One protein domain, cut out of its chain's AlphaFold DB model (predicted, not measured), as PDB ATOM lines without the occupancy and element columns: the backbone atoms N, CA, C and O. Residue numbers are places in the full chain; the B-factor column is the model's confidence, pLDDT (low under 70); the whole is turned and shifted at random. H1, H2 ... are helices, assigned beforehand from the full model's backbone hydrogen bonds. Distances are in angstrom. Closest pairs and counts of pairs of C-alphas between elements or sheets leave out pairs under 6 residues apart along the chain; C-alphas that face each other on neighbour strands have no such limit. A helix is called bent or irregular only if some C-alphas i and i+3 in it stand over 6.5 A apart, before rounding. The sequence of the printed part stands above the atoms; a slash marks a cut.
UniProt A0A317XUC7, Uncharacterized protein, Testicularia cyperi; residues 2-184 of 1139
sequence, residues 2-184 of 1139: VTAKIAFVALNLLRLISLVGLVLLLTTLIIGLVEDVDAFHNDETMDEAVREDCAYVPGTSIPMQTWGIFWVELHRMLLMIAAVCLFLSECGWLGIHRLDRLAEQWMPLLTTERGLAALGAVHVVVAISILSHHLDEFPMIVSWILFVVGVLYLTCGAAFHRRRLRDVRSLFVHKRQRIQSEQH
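AT A GLANCE: This is residues 2 to 184 of the 1139 residues of an uncharacterized protein of Testicularia cyperi (UniProt A0A317XUC7). Four helices, H1, H3, H5 and H6, stand in an elongated up-and-down bundle, each running against the one before it, with H1 reaching past the others. Look for H2 and the unnamed stretch 52 to 67 at one end; toward the other end H4 folds back on H3, small H7 sits by H1 and H5, and residues 177 to 184 of H8 stick out. The printed part has 183 residues with eight named helices, H1 to H8 in order, and no named strand: all helix. It is loose, with a radius of gyration of the C-alphas of 20.3 A, and spans 74 by 31 by 22 A.

IN THESE COORDINATES: Find C-alpha 2 at (5.730, -39.336, 47.593); from there H1, residues 2 to 41, runs 58.8 A to C-alpha 41 at (22.510, -34.059, -8.540). Next come H2, residues 43 to 51, and H3, residues 68 to 94, 40.3 A long. H3 is irregular: C-alphas 90 and 93 are 7.1 A apart. H4 is residues 97 to 106, H5 residues 115 to 131 over 25.2 A, and H6 residues 137 to 159 over 32.8 A. H7 is residues 165 to 169, and H8, residues 173 to 184, ends at C-alpha 184, (-5.430, -11.183, 44.580).

HOW THE PARTS SIT: Start in the bundle at C-alphas 26 and 80, 6.1 A apart, the closest of H1 and H3; H1 touches H3 with residues 15 to 33 alone, opposite ways at a shallow tilt of 27 degrees. H3 and H5 touch at a shallow tilt of 31 degrees, closest at C-alphas 79 and 126, 6.6 A. H5 and H6 form a helical hairpin at 24 degrees, with C-alphas 117 and 157 closest at 4.1 A. Residues 139 to 149 of H6 touch H1, closest at C-alphas 139 and 28, 5.7 A; the tilt of 37 degrees is only just steep. H1 and H5 are near each other, while H3 and H6 are apart. H4 makes a helical hairpin with H3, closest at C-alphas 99 and 92, 6.1 A. H7 touches H1, with C-alphas 169 and 8 closest at 6.0 A, and H5, with C-alphas 166 and 115 closest at 7.1 A. H2 and H8 touch no helix. Every O i to N i+4 pair is within hydrogen-bond range in H2, H4, H6, H7 and H8; the counts are 35 of 36 in H1, 21 of 23 in H3 and 12 of 13 in H5.

THE WHOLE: The C-alphas of Arg 51 and His 184, the two farthest apart, are 75.7 A from each other. The printed part has no cut, and the link from H2 to H3, 16 residues, is long. No printed residue is under 70 in pLDDT.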
ATOM      1  N   VAL A   2       4.682 -38.656  48.399       86.00
ATOM      2  CA  VAL A   2       5.730 -39.336  47.593       86.00
ATOM      3  C   VAL A   2       5.338 -39.553  46.124       86.00
ATOM      4  O   VAL A   2       6.082 -39.161  45.230       86.00
ATOM      5  N   THR A   3       4.135 -40.071  45.864       85.00
ATOM      6  CA  THR A   3       3.599 -40.304  44.509       85.00
ATOM      7  C   THR A   3       3.608 -39.064  43.610       85.00
ATOM      8  O   THR A   3       3.892 -39.178  42.420       85.00
ATOM      9  N   ALA A   4       3.366 -37.871  44.162       85.31
ATOM     10  CA  ALA A   4       3.417 -36.619  43.405       85.31
ATOM     11  C   ALA A   4       4.856 -36.216  43.037       85.31
ATOM     12  O   ALA A   4       5.078 -35.710  41.941       85.31
ATOM     13  N   LYS A   5       5.841 -36.489  43.910       89.38
ATOM     14  CA  LYS A   5       7.267 -36.270  43.603       89.38
ATOM     15  C   LYS A   5       7.747 -37.217  42.498       89.38
ATOM     16  O   LYS A   5       8.398 -36.766  41.562       89.38
ATOM     17  N   ILE A   6       7.373 -38.498  42.564       90.12
ATOM     18  CA  ILE A   6       7.712 -39.492  41.529       90.12
ATOM     19  C   ILE A   6       7.090 -39.096  40.183       90.12
ATOM     20  O   ILE A   6       7.796 -39.047  39.179       90.12
ATOM     21  N   ALA A   7       5.803 -38.730  40.160       88.69
ATOM     22  CA  ALA A   7       5.142 -38.254  38.945       88.69
ATOM     23  C   ALA A   7       5.807 -36.987  38.374       88.69
ATOM     24  O   ALA A   7       5.994 -36.893  37.164       88.69
ATOM     25  N   PHE A   8       6.210 -36.035  39.226       90.81
ATOM     26  CA  PHE A   8       6.928 -34.833  38.797       90.81
ATOM     27  C   PHE A   8       8.267 -35.156  38.117       90.81
ATOM     28  O   PHE A   8       8.551 -34.623  37.044       90.81
ATOM     29  N   VAL A   9       9.074 -36.042  38.715       92.88
ATOM     30  CA  VAL A   9      10.370 -36.458  38.155       92.88
ATOM     31  C   VAL A   9      10.170 -37.230  36.851       92.88
ATOM     32  O   VAL A   9      10.757 -36.863  35.838       92.88
ATOM     33  N   ALA A  10       9.284 -38.231  36.828       92.44
ATOM     34  CA  ALA A  10       9.028 -39.046  35.639       92.44
ATOM     35  C   ALA A  10       8.505 -38.220  34.448       92.44
ATOM     36  O   ALA A  10       8.945 -38.414  33.317       92.44
ATOM     37  N   LEU A  11       7.610 -37.253  34.690       91.94
ATOM     38  CA  LEU A  11       7.069 -36.388  33.637       91.94
ATOM     39  C   LEU A  11       8.081 -35.352  33.112       91.94
ATOM     40  O   LEU A  11       7.909 -34.880  31.989       91.94
ATOM     41  N   ASN A  12       9.114 -35.001  33.888       93.69
ATOM     42  CA  ASN A  12      10.224 -34.161  33.424       93.69
ATOM     43  C   ASN A  12      11.339 -34.982  32.752       93.69
ATOM     44  O   ASN A  12      11.914 -34.520  31.772       93.69
ATOM     45  N   LEU A  13      11.589 -36.220  33.191       94.75
ATOM     46  CA  LEU A  13      12.490 -37.150  32.505       94.75
ATOM     47  C   LEU A  13      11.964 -37.501  31.107       94.75
ATOM     48  O   LEU A  13      12.692 -37.372  30.128       94.75
ATOM     49  N   LEU A  14      10.679 -37.854  30.991       95.12
ATOM     50  CA  LEU A  14      10.045 -38.140  29.700       95.12
ATOM     51  C   LEU A  14      10.112 -36.932  28.746       95.12
ATOM     52  O   LEU A  14      10.290 -37.107  27.546       95.12
ATOM     53  N   ARG A  15      10.051 -35.709  29.288       94.00
ATOM     54  CA  ARG A  15      10.248 -34.461  28.538       94.00
ATOM     55  C   ARG A  15      11.683 -34.259  28.065       94.00
ATOM     56  O   ARG A  15      11.876 -33.837  26.930       94.00
ATOM     57  N   LEU A  16      12.675 -34.543  28.907       95.56
ATOM     58  CA  LEU A  16      14.085 -34.470  28.520       95.56
ATOM     59  C   LEU A  16      14.375 -35.444  27.368       95.56
ATOM     60  O   LEU A  16      14.977 -35.048  26.376       95.56
ATOM     61  N   ILE A  17      13.859 -36.674  27.460       96.25
ATOM     62  CA  ILE A  17      13.947 -37.677  26.386       96.25
ATOM     63  C   ILE A  17      13.216 -37.184  25.123       96.25
ATOM     64  O   ILE A  17      13.758 -37.306  24.032       96.25
ATOM     65  N   SER A  18      12.039 -36.557  25.257       97.06
ATOM     66  CA  SER A  18      11.307 -35.945  24.132       97.06
ATOM     67  C   SER A  18      12.113 -34.847  23.430       97.06
ATOM     68  O   SER A  18      12.150 -34.807  22.206       97.06
ATOM     69  N   LEU A  19      12.777 -33.965  24.188       96.69
ATOM     70  CA  LEU A  19      13.606 -32.887  23.638       96.69
ATOM     71  C   LEU A  19      14.849 -33.432  22.923       96.69
ATOM     72  O   LEU A  19      15.143 -32.987  21.819       96.69
ATOM     73  N   VAL A  20      15.541 -34.416  23.510       97.12
ATOM     74  CA  VAL A  20      16.684 -35.086  22.864       97.12
ATOM     75  C   VAL A  20      16.234 -35.810  21.593       97.12
ATOM     76  O   VAL A  20      16.839 -35.616  20.543       97.12
ATOM     77  N   GLY A  21      15.133 -36.565  21.652       97.19
ATOM     78  CA  GLY A  21      14.559 -37.250  20.492       97.19
ATOM     79  C   GLY A  21      14.187 -36.295  19.356       97.19
ATOM     80  O   GLY A  21      14.499 -36.583  18.210       97.19
ATOM     81  N   LEU A  22      13.599 -35.132  19.661       97.88
ATOM     82  CA  LEU A  22      13.268 -34.106  18.663       97.88
ATOM     83  C   LEU A  22      14.499 -33.436  18.036       97.88
ATOM     84  O   LEU A  22      14.466 -33.127  16.848       97.88
ATOM     85  N   VAL A  23      15.575 -33.218  18.802       97.75
ATOM     86  CA  VAL A  23      16.839 -32.686  18.259       97.75
ATOM     87  C   VAL A  23      17.484 -33.702  17.321       97.75
ATOM     88  O   VAL A  23      17.812 -33.350  16.193       97.75
ATOM     89  N   LEU A  24      17.594 -34.965  17.748       97.44
ATOM     90  CA  LEU A  24      18.110 -36.044  16.903       97.44
ATOM     91  C   LEU A  24      17.261 -36.211  15.634       97.44
ATOM     92  O   LEU A  24      17.816 -36.359  14.550       97.44
ATOM     93  N   LEU A  25      15.930 -36.113  15.747       97.38
ATOM     94  CA  LEU A  25      15.022 -36.202  14.603       97.38
ATOM     95  C   LEU A  25      15.253 -35.068  13.596       97.38
ATOM     96  O   LEU A  25      15.307 -35.310  12.391       97.38
ATOM     97  N   LEU A  26      15.412 -33.834  14.086       97.81
ATOM     98  CA  LEU A  26      15.710 -32.682  13.241       97.81
ATOM     99  C   LEU A  26      17.055 -32.864  12.523       97.81
ATOM    100  O   LEU A  26      17.132 -32.607  11.327       97.81
ATOM    101  N   THR A  27      18.078 -33.387  13.206       97.25
ATOM    102  CA  THR A  27      19.351 -33.764  12.577       97.25
ATOM    103  C   THR A  27      19.158 -34.824  11.488       97.25
ATOM    104  O   THR A  27      19.662 -34.635  10.388       97.25
ATOM    105  N   THR A  28      18.385 -35.889  11.733       96.12
ATOM    106  CA  THR A  28      18.140 -36.936  10.718       96.12
ATOM    107  C   THR A  28      17.346 -36.435   9.510       96.12
ATOM    108  O   THR A  28      17.609 -36.865   8.394       96.12
ATOM    109  N   LEU A  29      16.416 -35.490   9.701       96.38
ATOM    110  CA  LEU A  29      15.668 -34.872   8.602       96.38
ATOM    111  C   LEU A  29      16.535 -33.922   7.760       96.38
ATOM    112  O   LEU A  29      16.305 -33.816   6.560       96.38
ATOM    113  N   ILE A  30      17.515 -33.250   8.373       96.19
ATOM    114  CA  ILE A  30      18.483 -32.400   7.661       96.19
ATOM    115  C   ILE A  30      19.471 -33.260   6.868       96.19
ATOM    116  O   ILE A  30      19.676 -32.983   5.693       96.19
ATOM    117  N   ILE A  31      20.043 -34.301   7.486       93.94
ATOM    118  CA  ILE A  31      20.974 -35.235   6.827       93.94
ATOM    119  C   ILE A  31      20.298 -35.868   5.607       93.94
ATOM    120  O   ILE A  31      20.775 -35.682   4.493       93.94
ATOM    121  N   GLY A  32      19.112 -36.456   5.791       92.19
ATOM    122  CA  GLY A  32      18.354 -37.029   4.683       92.19
ATOM    123  C   GLY A  32      18.008 -36.018   3.587       92.19
ATOM    124  O   GLY A  32      17.957 -36.381   2.419       92.19
ATOM    125  N   LEU A  33      17.729 -34.752   3.918       94.31
ATOM    126  CA  LEU A  33      17.456 -33.738   2.891       94.31
ATOM    127  C   LEU A  33      18.705 -33.409   2.058       94.31
ATOM    128  O   LEU A  33      18.565 -33.108   0.879       94.31
ATOM    129  N   VAL A  34      19.903 -33.478   2.645       94.88
ATOM    130  CA  VAL A  34      21.166 -33.352   1.901       94.88
ATOM    131  C   VAL A  34      21.386 -34.587   1.025       94.88
ATOM    132  O   VAL A  34      21.589 -34.434  -0.171       94.88
ATOM    133  N   GLU A  35      21.224 -35.793   1.573       92.75
ATOM    134  CA  GLU A  35      21.375 -37.061   0.837       92.75
ATOM    135  C   GLU A  35      20.409 -37.174  -0.360       92.75
ATOM    136  O   GLU A  35      20.820 -37.573  -1.447       92.75
ATOM    137  N   ASP A  36      19.145 -36.759  -0.200       92.00
ATOM    138  CA  ASP A  36      18.168 -36.692  -1.297       92.00
ATOM    139  C   ASP A  36      18.608 -35.705  -2.403       92.00
ATOM    140  O   ASP A  36      18.435 -35.982  -3.592       92.00
ATOM    141  N   VAL A  37      19.169 -34.549  -2.027       92.69
ATOM    142  CA  VAL A  37      19.614 -33.511  -2.972       92.69
ATOM    143  C   VAL A  37      20.902 -33.917  -3.684       92.69
ATOM    144  O   VAL A  37      21.000 -33.716  -4.895       92.69
ATOM    145  N   ASP A  38      21.864 -34.504  -2.977       93.38
ATOM    146  CA  ASP A  38      23.131 -34.966  -3.546       93.38
ATOM    147  C   ASP A  38      22.901 -36.156  -4.489       93.38
ATOM    148  O   ASP A  38      23.425 -36.165  -5.603       93.38
ATOM    149  N   ALA A  39      22.023 -37.098  -4.117       90.44
ATOM    150  CA  ALA A  39      21.579 -38.161  -5.015       90.44
ATOM    151  C   ALA A  39      20.868 -37.599  -6.257       90.44
ATOM    152  O   ALA A  39      21.136 -38.054  -7.362       90.44
ATOM    153  N   PHE A  40      20.020 -36.571  -6.124       91.06
ATOM    154  CA  PHE A  40      19.378 -35.942  -7.285       91.06
ATOM    155  C   PHE A  40      20.360 -35.234  -8.236       91.06
ATOM    156  O   PHE A  40      20.107 -35.175  -9.437       91.06
ATOM    157  N   HIS A  41      21.476 -34.705  -7.723       93.56
ATOM    158  CA  HIS A  41      22.510 -34.059  -8.540       93.56
ATOM    159  C   HIS A  41      23.560 -35.033  -9.096       93.56
ATOM    160  O   HIS A  41      24.388 -34.617  -9.909       93.56
ATOM    161  N   ASN A  42      23.541 -36.308  -8.695       93.81
ATOM    162  CA  ASN A  42      24.410 -37.324  -9.273       93.81
ATOM    163  C   ASN A  42      23.774 -37.913 -10.545       93.81
ATOM    164  O   ASN A  42      22.990 -38.868 -10.481       93.81
ATOM    165  N   ASP A  43      24.162 -37.346 -11.695       93.00
ATOM    166  CA  ASP A  43      23.762 -37.775 -13.044       93.00
ATOM    167  C   ASP A  43      23.895 -39.301 -13.242       93.00
ATOM    168  O   ASP A  43      23.029 -39.904 -13.869       93.00
ATOM    169  N   GLU A  44      24.911 -39.955 -12.665       93.62
ATOM    170  CA  GLU A  44      25.125 -41.405 -12.809       93.62
ATOM    171  C   GLU A  44      24.019 -42.218 -12.120       93.62
ATOM    172  O   GLU A  44      23.543 -43.214 -12.662       93.62
ATOM    173  N   THR A  45      23.532 -41.762 -10.959       90.31
ATOM    174  CA  THR A  45      22.405 -42.416 -10.267       90.31
ATOM    175  C   THR A  45      21.057 -42.138 -10.936       90.31
ATOM    176  O   THR A  45      20.158 -42.978 -10.851       90.31
ATOM    177  N   MET A  46      20.914 -41.005 -11.639       90.69
ATOM    178  CA  MET A  46      19.749 -40.734 -12.491       90.69
ATOM    179  C   MET A  46      19.754 -41.633 -13.728       90.69
ATOM    180  O   MET A  46      18.747 -42.281 -14.013       90.69
ATOM    181  N   ASP A  47      20.878 -41.697 -14.446       92.44
ATOM    182  CA  ASP A  47      21.022 -42.533 -15.638       92.44
ATOM    183  C   ASP A  47      20.854 -44.018 -15.286       92.44
ATOM    184  O   ASP A  47      20.174 -44.732 -16.020       92.44
ATOM    185  N   GLU A  48      21.353 -44.480 -14.134       91.06
ATOM    186  CA  GLU A  48      21.117 -45.842 -13.638       91.06
ATOM    187  C   GLU A  48      19.634 -46.099 -13.314       91.06
ATOM    188  O   GLU A  48      19.064 -47.099 -13.759       91.06
ATOM    189  N   ALA A  49      18.962 -45.172 -12.617       90.00
ATOM    190  CA  ALA A  49      17.528 -45.277 -12.330       90.00
ATOM    191  C   ALA A  49      16.681 -45.379 -13.612       90.00
ATOM    192  O   ALA A  49      15.737 -46.171 -13.686       90.00
ATOM    193  N   VAL A  50      17.047 -44.606 -14.641       92.12
ATOM    194  CA  VAL A  50      16.417 -44.617 -15.967       92.12
ATOM    195  C   VAL A  50      16.770 -45.890 -16.748       92.12
ATOM    196  O   VAL A  50      15.901 -46.456 -17.413       92.12
ATOM    197  N   ARG A  51      18.013 -46.382 -16.651       92.94
ATOM    198  CA  ARG A  51      18.497 -47.607 -17.314       92.94
ATOM    199  C   ARG A  51      17.815 -48.869 -16.781       92.94
ATOM    200  O   ARG A  51      17.584 -49.798 -17.555       92.94
ATOM    201  N   GLU A  52      17.483 -48.905 -15.493       90.44
ATOM    202  CA  GLU A  52      16.797 -50.034 -14.848       90.44
ATOM    203  C   GLU A  52      15.251 -49.960 -14.882       90.44
ATOM    204  O   GLU A  52      14.596 -50.905 -14.439       90.44
ATOM    205  N   ASP A  53      14.648 -48.888 -15.428       90.69
ATOM    206  CA  ASP A  53      13.190 -48.606 -15.355       90.69
ATOM    207  C   ASP A  53      12.685 -48.583 -13.891       90.69
ATOM    208  O   ASP A  53      11.622 -49.106 -13.532       90.69
ATOM    209  N   CYS A  54      13.500 -48.004 -13.003       90.94
ATOM    210  CA  CYS A  54      13.260 -47.990 -11.567       90.94
ATOM    211  C   CYS A  54      12.254 -46.896 -11.170       90.94
ATOM    212  O   CYS A  54      12.385 -45.722 -11.501       90.94
ATOM    213  N   ALA A  55      11.234 -47.270 -10.389       93.44
ATOM    214  CA  ALA A  55      10.195 -46.334  -9.937       93.44
ATOM    215  C   ALA A  55      10.704 -45.279  -8.928       93.44
ATOM    216  O   ALA A  55      10.040 -44.262  -8.710       93.44
ATOM    217  N   TYR A  56      11.866 -45.534  -8.323       93.62
ATOM    218  CA  TYR A  56      12.563 -44.682  -7.365       93.62
ATOM    219  C   TYR A  56      14.051 -44.636  -7.721       93.62
ATOM    220  O   TYR A  56      14.578 -45.624  -8.229       93.62
ATOM    221  N   VAL A  57      14.726 -43.526  -7.425       91.56
ATOM    222  CA  VAL A  57      16.184 -43.409  -7.597       91.56
ATOM    223  C   VAL A  57      16.887 -44.371  -6.619       91.56
ATOM    224  O   VAL A  57      16.553 -44.326  -5.426       91.56
ATOM    225  N   PRO A  58      17.822 -45.236  -7.073       88.00
ATOM    226  CA  PRO A  58      18.506 -46.223  -6.236       88.00
ATOM    227  C   PRO A  58      19.039 -45.651  -4.918       88.00
ATOM    228  O   PRO A  58      19.575 -44.550  -4.872       88.00
ATOM    229  N   GLY A  59      18.849 -46.392  -3.823       84.12
ATOM    230  CA  GLY A  59      19.230 -45.972  -2.467       84.12
ATOM    231  C   GLY A  59      18.300 -44.950  -1.792       84.12
ATOM    232  O   GLY A  59      18.297 -44.871  -0.568       84.12
ATOM    233  N   THR A  60      17.463 -44.217  -2.535       89.56
ATOM    234  CA  THR A  60      16.661 -43.099  -1.994       89.56
ATOM    235  C   THR A  60      15.165 -43.415  -1.836       89.56
ATOM    236  O   THR A  60      14.652 -44.431  -2.310       89.56
ATOM    237  N   SER A  61      14.416 -42.482  -1.231       90.44
ATOM    238  CA  SER A  61      12.944 -42.469  -1.268       90.44
ATOM    239  C   SER A  61      12.344 -41.671  -2.441       90.44
ATOM    240  O   SER A  61      11.131 -41.461  -2.457       90.44
ATOM    241  N   ILE A  62      13.151 -41.167  -3.385       93.38
ATOM    242  CA  ILE A  62      12.725 -40.205  -4.419       93.38
ATOM    243  C   ILE A  62      12.038 -40.934  -5.585       93.38
ATOM    244  O   ILE A  62      12.697 -41.716  -6.268       93.38
ATOM    245  N   PRO A  63      10.742 -40.690  -5.874       94.06
ATOM    246  CA  PRO A  63      10.082 -41.265  -7.042       94.06
ATOM    247  C   PRO A  63      10.587 -40.619  -8.338       94.06
ATOM    248  O   PRO A  63      10.604 -39.394  -8.443       94.06
ATOM    249  N   MET A  64      10.845 -41.423  -9.371       92.25
ATOM    250  CA  MET A  64      11.268 -40.969 -10.714       92.25
ATOM    251  C   MET A  64      10.179 -40.222 -11.520       92.25
ATOM    252  O   MET A  64      10.362 -39.883 -12.688       92.25
ATOM    253  N   GLN A  65       9.020 -39.943 -10.919       92.75
ATOM    254  CA  GLN A  65       7.969 -39.132 -11.541       92.75
ATOM    255  C   GLN A  65       8.355 -37.646 -11.545       92.75
ATOM    256  O   GLN A  65       8.998 -37.170 -10.618       92.75
ATOM    257  N   THR A  66       7.868 -36.876 -12.522       87.00
ATOM    258  CA  THR A  66       8.225 -35.454 -12.753       87.00
ATOM    259  C   THR A  66       7.995 -34.512 -11.557       87.00
ATOM    260  O   THR A  66       8.543 -33.418 -11.527       87.00
ATOM    261  N   TRP A  67       7.198 -34.928 -10.567       92.69
ATOM    262  CA  TRP A  67       6.943 -34.193  -9.320       92.69
ATOM    263  C   TRP A  67       7.391 -34.947  -8.056       92.69
ATOM    264  O   TRP A  67       7.154 -34.475  -6.947       92.69
ATOM    265  N   GLY A  68       8.007 -36.125  -8.197       91.56
ATOM    266  CA  GLY A  68       8.347 -37.018  -7.089       91.56
ATOM    267  C   GLY A  68       9.270 -36.361  -6.067       91.56
ATOM    268  O   GLY A  68       8.919 -36.307  -4.890       91.56
ATOM    269  N   ILE A  69      10.391 -35.795  -6.528       91.75
ATOM    270  CA  ILE A  69      11.333 -35.051  -5.679       91.75
ATOM    271  C   ILE A  69      10.654 -33.909  -4.914       91.75
ATOM    272  O   ILE A  69      10.734 -33.874  -3.691       91.75
ATOM    273  N   PHE A  70       9.881 -33.058  -5.598       94.19
ATOM    274  CA  PHE A  70       9.165 -31.941  -4.970       94.19
ATOM    275  C   PHE A  70       8.254 -32.400  -3.820       94.19
ATOM    276  O   PHE A  70       8.222 -31.769  -2.764       94.19
ATOM    277  N   TRP A  71       7.529 -33.513  -3.984       94.75
ATOM    278  CA  TRP A  71       6.674 -34.043  -2.918       94.75
ATOM    279  C   TRP A  71       7.465 -34.645  -1.747       94.75
ATOM    280  O   TRP A  71       7.015 -34.527  -0.605       94.75
ATOM    281  N   VAL A  72       8.633 -35.250  -1.994       93.75
ATOM    282  CA  VAL A  72       9.515 -35.770  -0.932       93.75
ATOM    283  C   VAL A  72      10.176 -34.629  -0.157       93.75
ATOM    284  O   VAL A  72      10.068 -34.599   1.071       93.75
ATOM    285  N   GLU A  73      10.769 -33.651  -0.846       94.00
ATOM    286  CA  GLU A  73      11.345 -32.447  -0.235       94.00
ATOM    287  C   GLU A  73      10.296 -31.692   0.590       94.00
ATOM    288  O   GLU A  73      10.521 -31.397   1.765       94.00
ATOM    289  N   LEU A  74       9.110 -31.438   0.021       95.25
ATOM    290  CA  LEU A  74       8.020 -30.756   0.719       95.25
ATOM    291  C   LEU A  74       7.561 -31.539   1.958       95.25
ATOM    292  O   LEU A  74       7.325 -30.937   3.007       95.25
ATOM    293  N   HIS A  75       7.474 -32.870   1.883       95.56
ATOM    294  CA  HIS A  75       7.151 -33.711   3.038       95.56
ATOM    295  C   HIS A  75       8.225 -33.610   4.136       95.56
ATOM    296  O   HIS A  75       7.882 -33.402   5.302       95.56
ATOM    297  N   ARG A  76       9.517 -33.678   3.783       95.25
ATOM    298  CA  ARG A  76      10.633 -33.544   4.738       95.25
ATOM    299  C   ARG A  76      10.696 -32.137   5.352       95.25
ATOM    300  O   ARG A  76      10.831 -32.011   6.568       95.25
ATOM    301  N   MET A  77      10.467 -31.087   4.564       95.81
ATOM    302  CA  MET A  77      10.344 -29.700   5.040       95.81
ATOM    303  C   MET A  77       9.170 -29.515   6.015       95.81
ATOM    304  O   MET A  77       9.334 -28.904   7.073       95.81
ATOM    305  N   LEU A  78       7.996 -30.084   5.716       96.00
ATOM    306  CA  LEU A  78       6.839 -30.058   6.619       96.00
ATOM    307  C   LEU A  78       7.099 -30.836   7.918       96.00
ATOM    308  O   LEU A  78       6.700 -30.375   8.991       96.00
ATOM    309  N   LEU A  79       7.811 -31.967   7.855       96.56
ATOM    310  CA  LEU A  79       8.241 -32.717   9.039       96.56
ATOM    311  C   LEU A  79       9.253 -31.936   9.890       96.56
ATOM    312  O   LEU A  79       9.129 -31.945  11.114       96.56
ATOM    313  N   MET A  80      10.194 -31.204   9.284       97.12
ATOM    314  CA  MET A  80      11.107 -30.323  10.026       97.12
ATOM    315  C   MET A  80      10.361 -29.175  10.713       97.12
ATOM    316  O   MET A  80      10.599 -28.912  11.891       97.12
ATOM    317  N   ILE A  81       9.407 -28.532  10.029       95.88
ATOM    318  CA  ILE A  81       8.545 -27.503  10.635       95.88
ATOM    319  C   ILE A  81       7.753 -28.099  11.809       95.88
ATOM    320  O   ILE A  81       7.715 -27.506  12.889       95.88
ATOM    321  N   ALA A  82       7.180 -29.296  11.649       95.56
ATOM    322  CA  ALA A  82       6.483 -29.995  12.726       95.56
ATOM    323  C   ALA A  82       7.415 -30.313  13.911       95.56
ATOM    324  O   ALA A  82       7.051 -30.041  15.055       95.56
ATOM    325  N   ALA A  83       8.629 -30.817  13.660       96.88
ATOM    326  CA  ALA A  83       9.629 -31.110  14.687       96.88
ATOM    327  C   ALA A  83      10.066 -29.846  15.453       96.88
ATOM    328  O   ALA A  83      10.117 -29.862  16.685       96.88
ATOM    329  N   VAL A  84      10.286 -28.725  14.756       95.69
ATOM    330  CA  VAL A  84      10.585 -27.422  15.374       95.69
ATOM    331  C   VAL A  84       9.401 -26.922  16.207       95.69
ATOM    332  O   VAL A  84       9.592 -26.493  17.346       95.69
ATOM    333  N   CYS A  85       8.164 -27.021  15.715       93.50
ATOM    334  CA  CYS A  85       6.977 -26.638  16.484       93.50
ATOM    335  C   CYS A  85       6.769 -27.523  17.728       93.50
ATOM    336  O   CYS A  85       6.452 -26.998  18.801       93.50
ATOM    337  N   LEU A  86       7.014 -28.835  17.630       94.75
ATOM    338  CA  LEU A  86       7.038 -29.744  18.778       94.75
ATOM    339  C   LEU A  86       8.117 -29.327  19.788       94.75
ATOM    340  O   LEU A  86       7.799 -29.142  20.966       94.75
ATOM    341  N   PHE A  87       9.350 -29.087  19.334       95.62
ATOM    342  CA  PHE A  87      10.482 -28.676  20.170       95.62
ATOM    343  C   PHE A  87      10.222 -27.346  20.890       95.62
ATOM    344  O   PHE A  87      10.447 -27.242  22.096       95.62
ATOM    345  N   LEU A  88       9.661 -26.347  20.200       92.75
ATOM    346  CA  LEU A  88       9.270 -25.068  20.799       92.75
ATOM    347  C   LEU A  88       8.126 -25.231  21.811       92.75
ATOM    348  O   LEU A  88       8.172 -24.631  22.888       92.75
ATOM    349  N   SER A  89       7.133 -26.079  21.517       92.19
ATOM    350  CA  SER A  89       6.052 -26.388  22.463       92.19
ATOM    351  C   SER A  89       6.576 -27.075  23.731       92.19
ATOM    352  O   SER A  89       6.082 -26.811  24.837       92.19
ATOM    353  N   GLU A  90       7.626 -27.891  23.589       93.25
ATOM    354  CA  GLU A  90       8.307 -28.514  24.713       93.25
ATOM    355  C   GLU A  90       9.269 -27.574  25.437       93.25
ATOM    356  O   GLU A  90       9.385 -27.693  26.653       93.25
ATOM    357  N   CYS A  91       9.850 -26.570  24.778       91.75
ATOM    358  CA  CYS A  91      10.666 -25.529  25.413       91.75
ATOM    359  C   CYS A  91       9.865 -24.511  26.250       91.75
ATOM    360  O   CYS A  91      10.453 -23.793  27.060       91.75
ATOM    361  N   GLY A  92       8.530 -24.458  26.138       84.62
ATOM    362  CA  GLY A  92       7.686 -23.462  26.827       84.62
ATOM    363  C   GLY A  92       7.820 -23.392  28.364       84.62
ATOM    364  O   GLY A  92       7.461 -22.388  28.977       84.62
ATOM    365  N   TRP A  93       8.399 -24.407  29.024       80.69
ATOM    366  CA  TRP A  93       8.674 -24.363  30.474       80.69
ATOM    367  C   TRP A  93       9.742 -23.350  30.891       80.69
ATOM    368  O   TRP A  93       9.768 -22.963  32.060       80.69
ATOM    369  N   LEU A  94      10.573 -22.887  29.952       83.62
ATOM    370  CA  LEU A  94      11.607 -21.869  30.166       83.62
ATOM    371  C   LEU A  94      11.026 -20.472  30.485       83.62
ATOM    372  O   LEU A  94      11.765 -19.498  30.595       83.62
ATOM    373  N   GLY A  95       9.699 -20.344  30.623       78.06
ATOM    374  CA  GLY A  95       9.015 -19.094  30.975       78.06
ATOM    375  C   GLY A  95       8.872 -18.114  29.807       78.06
ATOM    376  O   GLY A  95       8.438 -16.978  30.006       78.06
ATOM    377  N   ILE A  96       9.212 -18.544  28.589       85.88
ATOM    378  CA  ILE A  96       9.186 -17.728  27.374       85.88
ATOM    379  C   ILE A  96       7.729 -17.554  26.916       85.88
ATOM    380  O   ILE A  96       7.274 -18.185  25.966       85.88
ATOM    381  N   HIS A  97       6.998 -16.644  27.565       83.69
ATOM    382  CA  HIS A  97       5.588 -16.325  27.286       83.69
ATOM    383  C   HIS A  97       5.280 -15.943  25.821       83.69
ATOM    384  O   HIS A  97       4.117 -15.917  25.425       83.69
ATOM    385  N   ARG A  98       6.300 -15.645  25.000       87.69
ATOM    386  CA  ARG A  98       6.147 -15.466  23.548       87.69
ATOM    387  C   ARG A  98       5.875 -16.791  22.820       87.69
ATOM    388  O   ARG A  98       5.084 -16.784  21.887       87.69
ATOM    389  N   LEU A  99       6.477 -17.903  23.252       85.62
ATOM    390  CA  LEU A  99       6.249 -19.227  22.657       85.62
ATOM    391  C   LEU A  99       4.853 -19.762  22.992       85.62
ATOM    392  O   LEU A  99       4.188 -20.267  22.095       85.62
ATOM    393  N   ASP A 100       4.380 -19.575  24.233       84.19
ATOM    394  CA  ASP A 100       3.000 -19.919  24.616       84.19
ATOM    395  C   ASP A 100       1.987 -19.189  23.705       84.19
ATOM    396  O   ASP A 100       1.144 -19.834  23.088       84.19
ATOM    397  N   ARG A 101       2.139 -17.866  23.510       88.19
ATOM    398  CA  ARG A 101       1.272 -17.075  22.607       88.19
ATOM    399  C   ARG A 101       1.374 -17.474  21.134       88.19
ATOM    400  O   ARG A 101       0.371 -17.457  20.428       88.19
ATOM    401  N   LEU A 102       2.569 -17.821  20.649       85.81
ATOM    402  CA  LEU A 102       2.736 -18.309  19.277       85.81
ATOM    403  C   LEU A 102       2.063 -19.677  19.093       85.81
ATOM    404  O   LEU A 102       1.416 -19.891  18.074       85.81
ATOM    405  N   ALA A 103       2.128 -20.570  20.084       85.56
ATOM    406  CA  ALA A 103       1.371 -21.820  20.062       85.56
ATOM    407  C   ALA A 103      -0.150 -21.570  20.113       85.56
ATOM    408  O   ALA A 103      -0.890 -22.206  19.369       85.56
ATOM    409  N   GLU A 104      -0.621 -20.620  20.927       88.19
ATOM    410  CA  GLU A 104      -2.032 -20.200  20.978       88.19
ATOM    411  C   GLU A 104      -2.546 -19.679  19.628       88.19
ATOM    412  O   GLU A 104      -3.655 -20.034  19.230       88.19
ATOM    413  N   GLN A 105      -1.741 -18.890  18.908       90.62
ATOM    414  CA  GLN A 105      -2.127 -18.291  17.628       90.62
ATOM    415  C   GLN A 105      -1.993 -19.246  16.429       90.62
ATOM    416  O   GLN A 105      -2.890 -19.288  15.590       90.62
ATOM    417  N   TRP A 106      -0.889 -19.994  16.325       89.00
ATOM    418  CA  TRP A 106      -0.547 -20.760  15.115       89.00
ATOM    419  C   TRP A 106      -0.886 -22.250  15.200       89.00
ATOM    420  O   TRP A 106      -1.234 -22.859  14.193       89.00
ATOM    421  N   MET A 107      -0.787 -22.860  16.384       88.81
ATOM    422  CA  MET A 107      -1.007 -24.298  16.566       88.81
ATOM    423  C   MET A 107      -1.773 -24.567  17.865       88.81
ATOM    424  O   MET A 107      -1.202 -25.101  18.820       88.81
ATOM    425  N   PRO A 108      -3.087 -24.265  17.923       87.12
ATOM    426  CA  PRO A 108      -3.862 -24.349  19.160       87.12
ATOM    427  C   PRO A 108      -3.888 -25.757  19.792       87.12
ATOM    428  O   PRO A 108      -4.186 -25.891  20.977       87.12
ATOM    429  N   LEU A 109      -3.537 -26.810  19.041       87.69
ATOM    430  CA  LEU A 109      -3.316 -28.183  19.526       87.69
ATOM    431  C   LEU A 109      -2.079 -28.343  20.431       87.69
ATOM    432  O   LEU A 109      -2.083 -29.206  21.303       87.69
ATOM    433  N   LEU A 110      -1.053 -27.503  20.267       86.00
ATOM    434  CA  LEU A 110       0.183 -27.506  21.064       86.00
ATOM    435  C   LEU A 110       0.100 -26.608  22.313       86.00
ATOM    436  O   LEU A 110       1.073 -26.505  23.068       86.00
ATOM    437  N   THR A 111      -1.050 -25.970  22.557       85.00
ATOM    438  CA  THR A 111      -1.284 -25.062  23.695       85.00
ATOM    439  C   THR A 111      -1.252 -25.757  25.045       85.00
ATOM    440  O   THR A 111      -1.416 -26.975  25.175       85.00
ATOM    441  N   THR A 112      -1.074 -24.962  26.097       80.56
ATOM    442  CA  THR A 112      -1.147 -25.428  27.484       80.56
ATOM    443  C   THR A 112      -2.492 -26.075  27.830       80.56
ATOM    444  O   THR A 112      -2.523 -27.007  28.633       80.56
ATOM    445  N   GLU A 113      -3.571 -25.646  27.170       81.62
ATOM    446  CA  GLU A 113      -4.945 -26.083  27.425       81.62
ATOM    447  C   GLU A 113      -5.312 -27.422  26.767       81.62
ATOM    448  O   GLU A 113      -5.946 -28.255  27.415       81.62
ATOM    449  N   ARG A 114      -4.911 -27.675  25.507       74.31
ATOM    450  CA  ARG A 114      -5.360 -28.871  24.748       74.31
ATOM    451  C   ARG A 114      -4.685 -30.193  25.147       74.31
ATOM    452  O   ARG A 114      -5.012 -31.249  24.607       74.31
ATOM    453  N   GLY A 115      -3.842 -30.154  26.178       78.88
ATOM    454  CA  GLY A 115      -3.422 -31.325  26.940       78.88
ATOM    455  C   GLY A 115      -2.340 -32.185  26.279       78.88
ATOM    456  O   GLY A 115      -2.025 -32.081  25.099       78.88
ATOM    457  N   LEU A 116      -1.757 -33.076  27.086       91.38
ATOM    458  CA  LEU A 116      -0.620 -33.908  26.679       91.38
ATOM    459  C   LEU A 116      -0.968 -34.914  25.564       91.38
ATOM    460  O   LEU A 116      -0.089 -35.311  24.806       91.38
ATOM    461  N   ALA A 117      -2.242 -35.302  25.446       93.25
ATOM    462  CA  ALA A 117      -2.693 -36.277  24.454       93.25
ATOM    463  C   ALA A 117      -2.516 -35.769  23.015       93.25
ATOM    464  O   ALA A 117      -2.032 -36.514  22.169       93.25
ATOM    465  N   ALA A 118      -2.848 -34.499  22.752       93.31
ATOM    466  CA  ALA A 118      -2.662 -33.886  21.438       93.31
ATOM    467  C   ALA A 118      -1.172 -33.808  21.066       93.31
ATOM    468  O   ALA A 118      -0.791 -34.186  19.962       93.31
ATOM    469  N   LEU A 119      -0.320 -33.410  22.018       93.56
ATOM    470  CA  LEU A 119       1.132 -33.375  21.829       93.56
ATOM    471  C   LEU A 119       1.705 -34.769  21.515       93.56
ATOM    472  O   LEU A 119       2.504 -34.906  20.591       93.56
ATOM    473  N   GLY A 120       1.275 -35.801  22.248       95.50
ATOM    474  CA  GLY A 120       1.675 -37.190  22.001       95.50
ATOM    475  C   GLY A 120       1.208 -37.721  20.645       95.50
ATOM    476  O   GLY A 120       1.986 -38.357  19.944       95.50
ATOM    477  N   ALA A 121      -0.020 -37.396  20.230       96.38
ATOM    478  CA  ALA A 121      -0.539 -37.774  18.917       96.38
ATOM    479  C   ALA A 121       0.301 -37.190  17.766       96.38
ATOM    480  O   ALA A 121       0.619 -37.917  16.829       96.38
ATOM    481  N   VAL A 122       0.721 -35.921  17.850       95.88
ATOM    482  CA  VAL A 122       1.575 -35.308  16.813       95.88
ATOM    483  C   VAL A 122       2.974 -35.941  16.787       95.88
ATOM    484  O   VAL A 122       3.477 -36.214  15.703       95.88
ATOM    485  N   HIS A 123       3.570 -36.275  17.943       96.81
ATOM    486  CA  HIS A 123       4.826 -37.049  17.987       96.81
ATOM    487  C   HIS A 123       4.683 -38.423  17.310       96.81
ATOM    488  O   HIS A 123       5.561 -38.821  16.550       96.81
ATOM    489  N   VAL A 124       3.576 -39.136  17.555       97.81
ATOM    490  CA  VAL A 124       3.299 -40.440  16.924       97.81
ATOM    491  C   VAL A 124       3.124 -40.306  15.412       97.81
ATOM    492  O   VAL A 124       3.692 -41.108  14.681       97.81
ATOM    493  N   VAL A 125       2.389 -39.297  14.930       97.25
ATOM    494  CA  VAL A 125       2.220 -39.057  13.484       97.25
ATOM    495  C   VAL A 125       3.564 -38.753  12.820       97.25
ATOM    496  O   VAL A 125       3.902 -39.414  11.848       97.25
ATOM    497  N   VAL A 126       4.360 -37.834  13.378       97.31
ATOM    498  CA  VAL A 126       5.696 -37.495  12.853       97.31
ATOM    499  C   VAL A 126       6.611 -38.725  12.819       97.31
ATOM    500  O   VAL A 126       7.264 -38.968  11.808       97.31
ATOM    501  N   ALA A 127       6.617 -39.544  13.877       97.81
ATOM    502  CA  ALA A 127       7.409 -40.772  13.915       97.81
ATOM    503  C   ALA A 127       6.955 -41.809  12.871       97.81
ATOM    504  O   ALA A 127       7.796 -42.405  12.205       97.81
ATOM    505  N   ILE A 128       5.641 -42.014  12.697       97.50
ATOM    506  CA  ILE A 128       5.093 -42.943  11.693       97.50
ATOM    507  C   ILE A 128       5.388 -42.454  10.269       97.50
ATOM    508  O   ILE A 128       5.779 -43.263   9.436       97.50
ATOM    509  N   SER A 129       5.248 -41.153   9.995       96.31
ATOM    510  CA  SER A 129       5.568 -40.556   8.689       96.31
ATOM    511  C   SER A 129       7.029 -40.748   8.284       96.31
ATOM    512  O   SER A 129       7.318 -40.814   7.094       96.31
ATOM    513  N   ILE A 130       7.949 -40.825   9.248       95.69
ATOM    514  CA  ILE A 130       9.370 -41.081   8.981       95.69
ATOM    515  C   ILE A 130       9.607 -42.594   8.854       95.69
ATOM    516  O   ILE A 130      10.160 -43.030   7.850       95.69
ATOM    517  N   LEU A 131       9.065 -43.411   9.770       95.62
ATOM    518  CA  LEU A 131       9.102 -44.886   9.716       95.62
ATOM    519  C   LEU A 131       8.392 -45.513   8.495       95.62
ATOM    520  O   LEU A 131       8.508 -46.722   8.295       95.62
ATOM    521  N   SER A 132       7.639 -44.744   7.700       94.62
ATOM    522  CA  SER A 132       7.051 -45.216   6.436       94.62
ATOM    523  C   SER A 132       7.992 -45.130   5.229       94.62
ATOM    524  O   SER A 132       7.661 -45.685   4.183       94.62
ATOM    525  N   HIS A 133       9.130 -44.440   5.353       89.88
ATOM    526  CA  HIS A 133      10.180 -44.393   4.329       89.88
ATOM    527  C   HIS A 133      11.255 -45.451   4.595       89.88
ATOM    528  O   HIS A 133      11.302 -46.053   5.669       89.88
ATOM    529  N   HIS A 134      12.131 -45.681   3.614       84.56
ATOM    530  CA  HIS A 134      13.390 -46.374   3.882       84.56
ATOM    531  C   HIS A 134      14.295 -45.456   4.718       84.56
ATOM    532  O   HIS A 134      14.279 -44.241   4.526       84.56
ATOM    533  N   LEU A 135      15.016 -46.031   5.680       87.81
ATOM    534  CA  LEU A 135      15.821 -45.321   6.672       87.81
ATOM    535  C   LEU A 135      17.012 -46.189   7.070       87.81
ATOM    536  O   LEU A 135      16.835 -47.389   7.301       87.81
ATOM    537  N   ASP A 136      18.166 -45.565   7.288       90.31
ATOM    538  CA  ASP A 136      19.294 -46.210   7.955       90.31
ATOM    539  C   ASP A 136      19.011 -46.527   9.430       90.31
ATOM    540  O   ASP A 136      18.046 -46.057  10.048       90.31
ATOM    541  N   GLU A 137      19.913 -47.306  10.031       94.31
ATOM    542  CA  GLU A 137      19.807 -47.749  11.423       94.31
ATOM    543  C   GLU A 137      19.623 -46.581  12.407       94.31
ATOM    544  O   GLU A 137      18.815 -46.673  13.336       94.31
ATOM    545  N   PHE A 138      20.314 -45.456  12.190       94.56
ATOM    546  CA  PHE A 138      20.251 -44.299  13.083       94.56
ATOM    547  C   PHE A 138      18.908 -43.532  13.000       94.56
ATOM    548  O   PHE A 138      18.239 -43.446  14.039       94.56
ATOM    549  N   PRO A 139      18.428 -43.049  11.831       94.56
ATOM    550  CA  PRO A 139      17.085 -42.471  11.712       94.56
ATOM    551  C   PRO A 139      15.960 -43.421  12.144       94.56
ATOM    552  O   PRO A 139      14.986 -42.974  12.764       94.56
ATOM    553  N   MET A 140      16.099 -44.731  11.903       95.62
ATOM    554  CA  MET A 140      15.158 -45.737  12.403       95.62
ATOM    555  C   MET A 140      15.098 -45.740  13.941       95.62
ATOM    556  O   MET A 140      14.006 -45.638  14.509       95.62
ATOM    557  N   ILE A 141      16.241 -45.821  14.633       96.94
ATOM    558  CA  ILE A 141      16.304 -45.817  16.108       96.94
ATOM    559  C   ILE A 141      15.715 -44.519  16.683       96.94
ATOM    560  O   ILE A 141      14.898 -44.569  17.608       96.94
ATOM    561  N   VAL A 142      16.078 -43.363  16.121       97.50
ATOM    562  CA  VAL A 142      15.568 -42.049  16.552       97.50
ATOM    563  C   VAL A 142      14.044 -41.972  16.411       97.50
ATOM    564  O   VAL A 142      13.352 -41.537  17.338       97.50
ATOM    565  N   SER A 143      13.500 -42.468  15.299       96.69
ATOM    566  CA  SER A 143      12.056 -42.471  15.045       96.69
ATOM    567  C   SER A 143      11.299 -43.420  15.979       96.69
ATOM    568  O   SER A 143      10.229 -43.065  16.477       96.69
ATOM    569  N   TRP A 144      11.866 -44.586  16.315       97.62
ATOM    570  CA  TRP A 144      11.301 -45.482  17.334       97.62
ATOM    571  C   TRP A 144      11.292 -44.862  18.738       97.62
ATOM    572  O   TRP A 144      10.303 -45.006  19.461       97.62
ATOM    573  N   ILE A 145      12.343 -44.127  19.122       96.81
ATOM    574  CA  ILE A 145      12.371 -43.377  20.390       96.81
ATOM    575  C   ILE A 145      11.251 -42.326  20.403       96.81
ATOM    576  O   ILE A 145      10.483 -42.260  21.368       96.81
ATOM    577  N   LEU A 146      11.103 -41.549  19.322       97.56
ATOM    578  CA  LEU A 146      10.050 -40.536  19.202       97.56
ATOM    579  C   LEU A 146       8.642 -41.154  19.255       97.56
ATOM    580  O   LEU A 146       7.768 -40.629  19.948       97.56
ATOM    581  N   PHE A 147       8.436 -42.295  18.588       98.19
ATOM    582  CA  PHE A 147       7.185 -43.054  18.618       98.19
ATOM    583  C   PHE A 147       6.824 -43.490  20.043       98.19
ATOM    584  O   PHE A 147       5.720 -43.207  20.512       98.19
ATOM    585  N   VAL A 148       7.754 -44.122  20.769       97.75
ATOM    586  CA  VAL A 148       7.514 -44.592  22.146       97.75
ATOM    587  C   VAL A 148       7.222 -43.419  23.088       97.75
ATOM    588  O   VAL A 148       6.271 -43.490  23.869       97.75
ATOM    589  N   VAL A 149       7.965 -42.311  22.992       97.12
ATOM    590  CA  VAL A 149       7.686 -41.090  23.774       97.12
ATOM    591  C   VAL A 149       6.311 -40.509  23.429       97.12
ATOM    592  O   VAL A 149       5.545 -40.168  24.334       97.12
ATOM    593  N   GLY A 150       5.954 -40.463  22.143       97.38
ATOM    594  CA  GLY A 150       4.645 -40.022  21.668       97.38
ATOM    595  C   GLY A 150       3.496 -40.875  22.212       97.38
ATOM    596  O   GLY A 150       2.511 -40.326  22.711       97.38
ATOM    597  N   VAL A 151       3.638 -42.205  22.214       97.69
ATOM    598  CA  VAL A 151       2.653 -43.123  22.809       97.69
ATOM    599  C   VAL A 151       2.565 -42.927  24.324       97.69
ATOM    600  O   VAL A 151       1.456 -42.828  24.844       97.69
ATOM    601  N   LEU A 152       3.689 -42.770  25.033       96.38
ATOM    602  CA  LEU A 152       3.694 -42.481  26.475       96.38
ATOM    603  C   LEU A 152       3.012 -41.140  26.803       96.38
ATOM    604  O   LEU A 152       2.306 -41.029  27.811       96.38
ATOM    605  N   TYR A 153       3.164 -40.124  25.952       95.69
ATOM    606  CA  TYR A 153       2.439 -38.855  26.053       95.69
ATOM    607  C   TYR A 153       0.947 -38.997  25.748       95.69
ATOM    608  O   TYR A 153       0.127 -38.458  26.496       95.69
ATOM    609  N   LEU A 154       0.583 -39.762  24.720       95.62
ATOM    610  CA  LEU A 154      -0.804 -40.046  24.368       95.62
ATOM    611  C   LEU A 154      -1.521 -40.786  25.510       95.62
ATOM    612  O   LEU A 154      -2.582 -40.346  25.960       95.62
ATOM    613  N   THR A 155      -0.911 -41.842  26.060       95.19
ATOM    614  CA  THR A 155      -1.468 -42.611  27.183       95.19
ATOM    615  C   THR A 155      -1.523 -41.797  28.471       95.19
ATOM    616  O   THR A 155      -2.552 -41.817  29.145       95.19
ATOM    617  N   CYS A 156      -0.478 -41.030  28.815       93.44
ATOM    618  CA  CYS A 156      -0.522 -40.138  29.980       93.44
ATOM    619  C   CYS A 156      -1.597 -39.052  29.816       93.44
ATOM    620  O   CYS A 156      -2.335 -38.764  30.756       93.44
ATOM    621  N   GLY A 157      -1.722 -38.466  28.625       92.38
ATOM    622  CA  GLY A 157      -2.738 -37.462  28.327       92.38
ATOM    623  C   GLY A 157      -4.161 -38.005  28.445       92.38
ATOM    624  O   GLY A 157      -5.008 -37.360  29.058       92.38
ATOM    625  N   ALA A 158      -4.413 -39.212  27.933       92.44
ATOM    626  CA  ALA A 158      -5.710 -39.877  28.039       92.44
ATOM    627  C   ALA A 158      -6.035 -40.315  29.482       92.44
ATOM    628  O   ALA A 158      -7.147 -40.088  29.966       92.44
ATOM    629  N   ALA A 159      -5.069 -40.909  30.194       92.19
ATOM    630  CA  ALA A 159      -5.242 -41.367  31.573       92.19
ATOM    631  C   ALA A 159      -5.529 -40.207  32.540       92.19
ATOM    632  O   ALA A 159      -6.400 -40.316  33.402       92.19
ATOM    633  N   PHE A 160      -4.843 -39.075  32.364       90.06
ATOM    634  CA  PHE A 160      -4.945 -37.917  33.250       90.06
ATOM    635  C   PHE A 160      -5.763 -36.751  32.671       90.06
ATOM    636  O   PHE A 160      -5.674 -35.654  33.209       90.06
ATOM    637  N   HIS A 161      -6.601 -36.955  31.645       86.25
ATOM    638  CA  HIS A 161      -7.355 -35.883  30.961       86.25
ATOM    639  C   HIS A 161      -8.151 -34.942  31.892       86.25
ATOM    640  O   HIS A 161      -8.349 -33.774  31.568       86.25
ATOM    641  N   ARG A 162      -8.583 -35.418  33.072       86.69
ATOM    642  CA  ARG A 162      -9.277 -34.611  34.102       86.69
ATOM    643  C   ARG A 162      -8.365 -33.653  34.887       86.69
ATOM    644  O   ARG A 162      -8.862 -32.876  35.695       86.69
ATOM    645  N   ARG A 163      -7.040 -33.730  34.726       84.19
ATOM    646  CA  ARG A 163      -6.039 -32.921  35.441       84.19
ATOM    647  C   ARG A 163      -5.103 -32.253  34.434       84.19
ATOM    648  O   ARG A 163      -4.533 -32.921  33.577       84.19
ATOM    649  N   ARG A 164      -4.867 -30.945  34.578       78.38
ATOM    650  CA  ARG A 164      -3.911 -30.196  33.744       78.38
ATOM    651  C   ARG A 164      -2.460 -30.588  34.075       78.38
ATOM    652  O   ARG A 164      -1.746 -29.885  34.780       78.38
ATOM    653  N   LEU A 165      -2.005 -31.740  33.566       77.75
ATOM    654  CA  LEU A 165      -0.650 -32.263  33.810       77.75
ATOM    655  C   LEU A 165       0.467 -31.286  33.418       77.75
ATOM    656  O   LEU A 165       1.544 -31.325  34.011       77.75
ATOM    657  N   ARG A 166       0.245 -30.439  32.404       73.19
ATOM    658  CA  ARG A 166       1.271 -29.512  31.910       73.19
ATOM    659  C   ARG A 166       1.630 -28.447  32.949       73.19
ATOM    660  O   ARG A 166       2.802 -28.094  33.041       73.19
ATOM    661  N   ASP A 167       0.668 -28.034  33.779       76.44
ATOM    662  CA  ASP A 167       0.926 -27.164  34.927       76.44
ATOM    663  C   ASP A 167       1.838 -27.886  35.923       76.44
ATOM    664  O   ASP A 167       2.930 -27.399  36.211       76.44
ATOM    665  N   VAL A 168       1.447 -29.100  36.344       79.56
ATOM    666  CA  VAL A 168       2.173 -29.954  37.309       79.56
ATOM    667  C   VAL A 168       3.641 -30.170  36.921       79.56
ATOM    668  O   VAL A 168       4.490 -30.250  37.802       79.56
ATOM    669  N   ARG A 169       3.963 -30.237  35.622       78.31
ATOM    670  CA  ARG A 169       5.344 -30.378  35.127       78.31
ATOM    671  C   ARG A 169       6.232 -29.157  35.373       78.31
ATOM    672  O   ARG A 169       7.449 -29.313  35.414       78.31
ATOM    673  N   SER A 170       5.675 -27.950  35.459       77.31
ATOM    674  CA  SER A 170       6.485 -26.729  35.428       77.31
ATOM    675  C   SER A 170       7.203 -26.467  36.760       77.31
ATOM    676  O   SER A 170       6.583 -26.309  37.809       77.31
ATOM    677  N   LEU A 171       8.534 -26.335  36.716       76.06
ATOM    678  CA  LEU A 171       9.364 -25.975  37.881       76.06
ATOM    679  C   LEU A 171       8.926 -24.655  38.549       76.06
ATOM    680  O   LEU A 171       9.197 -24.421  39.724       76.06
ATOM    681  N   PHE A 172       8.202 -23.805  37.815       76.25
ATOM    682  CA  PHE A 172       7.735 -22.499  38.265       76.25
ATOM    683  C   PHE A 172       6.271 -22.452  38.745       76.25
ATOM    684  O   PHE A 172       5.814 -21.345  39.041       76.25
ATOM    685  N   VAL A 173       5.545 -23.581  38.899       76.38
ATOM    686  CA  VAL A 173       4.171 -23.592  39.479       76.38
ATOM    687  C   VAL A 173       4.112 -22.751  40.746       76.38
ATOM    688  O   VAL A 173       3.295 -21.841  40.850       76.38
ATOM    689  N   HIS A 174       5.013 -23.019  41.691       75.12
ATOM    690  CA  HIS A 174       4.976 -22.393  43.007       75.12
ATOM    691  C   HIS A 174       5.224 -20.874  42.934       75.12
ATOM    692  O   HIS A 174       4.625 -20.110  43.687       75.12
ATOM    693  N   LYS A 175       6.026 -20.413  41.960       77.81
ATOM    694  CA  LYS A 175       6.261 -18.984  41.703       77.81
ATOM    695  C   LYS A 175       5.068 -18.321  40.998       77.81
ATOM    696  O   LYS A 175       4.693 -17.221  41.389       77.81
ATOM    697  N   ARG A 176       4.430 -18.986  40.020       73.19
ATOM    698  CA  ARG A 176       3.194 -18.497  39.368       73.19
ATOM    699  C   ARG A 176       2.027 -18.411  40.362       73.19
ATOM    700  O   ARG A 176       1.399 -17.362  40.449       73.19
ATOM    701  N   GLN A 177       1.800 -19.457  41.161       80.31
ATOM    702  CA  GLN A 177       0.780 -19.478  42.219       80.31
ATOM    703  C   GLN A 177       1.011 -18.376  43.256       80.31
ATOM    704  O   GLN A 177       0.071 -17.671  43.613       80.31
ATOM    705  N   ARG A 178       2.264 -18.179  43.694       81.31
ATOM    706  CA  ARG A 178       2.612 -17.096  44.616       81.31
ATOM    707  C   ARG A 178       2.267 -15.723  44.034       81.31
ATOM    708  O   ARG A 178       1.529 -14.986  44.678       81.31
ATOM    709  N   ILE A 179       2.694 -15.425  42.804       81.69
ATOM    710  CA  ILE A 179       2.394 -14.147  42.131       81.69
ATOM    711  C   ILE A 179       0.878 -13.928  41.985       81.69
ATOM    712  O   ILE A 179       0.394 -12.839  42.276       81.69
ATOM    713  N   GLN A 180       0.111 -14.958  41.606       79.25
ATOM    714  CA  GLN A 180      -1.354 -14.865  41.529       79.25
ATOM    715  C   GLN A 180      -1.991 -14.605  42.905       79.25
ATOM    716  O   GLN A 180      -2.881 -13.764  43.020       79.25
ATOM    717  N   SER A 181      -1.514 -15.269  43.965       85.12
ATOM    718  CA  SER A 181      -2.003 -15.026  45.329       85.12
ATOM    719  C   SER A 181      -1.665 -13.617  45.832       85.12
ATOM    720  O   SER A 181      -2.517 -12.963  46.426       85.12
ATOM    721  N   GLU A 182      -0.469 -13.105  45.524       84.62
ATOM    722  CA  GLU A 182      -0.033 -11.750  45.879       84.62
ATOM    723  C   GLU A 182      -0.828 -10.681  45.099       84.62
ATOM    724  O   GLU A 182      -1.211  -9.665  45.681       84.62
ATOM    725  N   GLN A 183      -1.181 -10.930  43.829       79.56
ATOM    726  CA  GLN A 183      -2.077 -10.060  43.051       79.56
ATOM    727  C   GLN A 183      -3.500 -10.008  43.628       79.56
ATOM    728  O   GLN A 183      -4.039  -8.915  43.823       79.56
ATOM    729  N   HIS A 184      -4.101 -11.158  43.959       73.19
ATOM    730  CA  HIS A 184      -5.430 -11.183  44.580       73.19
ATOM    731  C   HIS A 184      -5.437 -10.510  45.962       73.19
ATOM    732  O   HIS A 184      -6.343  -9.729  46.248       73.19
TER     733      HIS A 184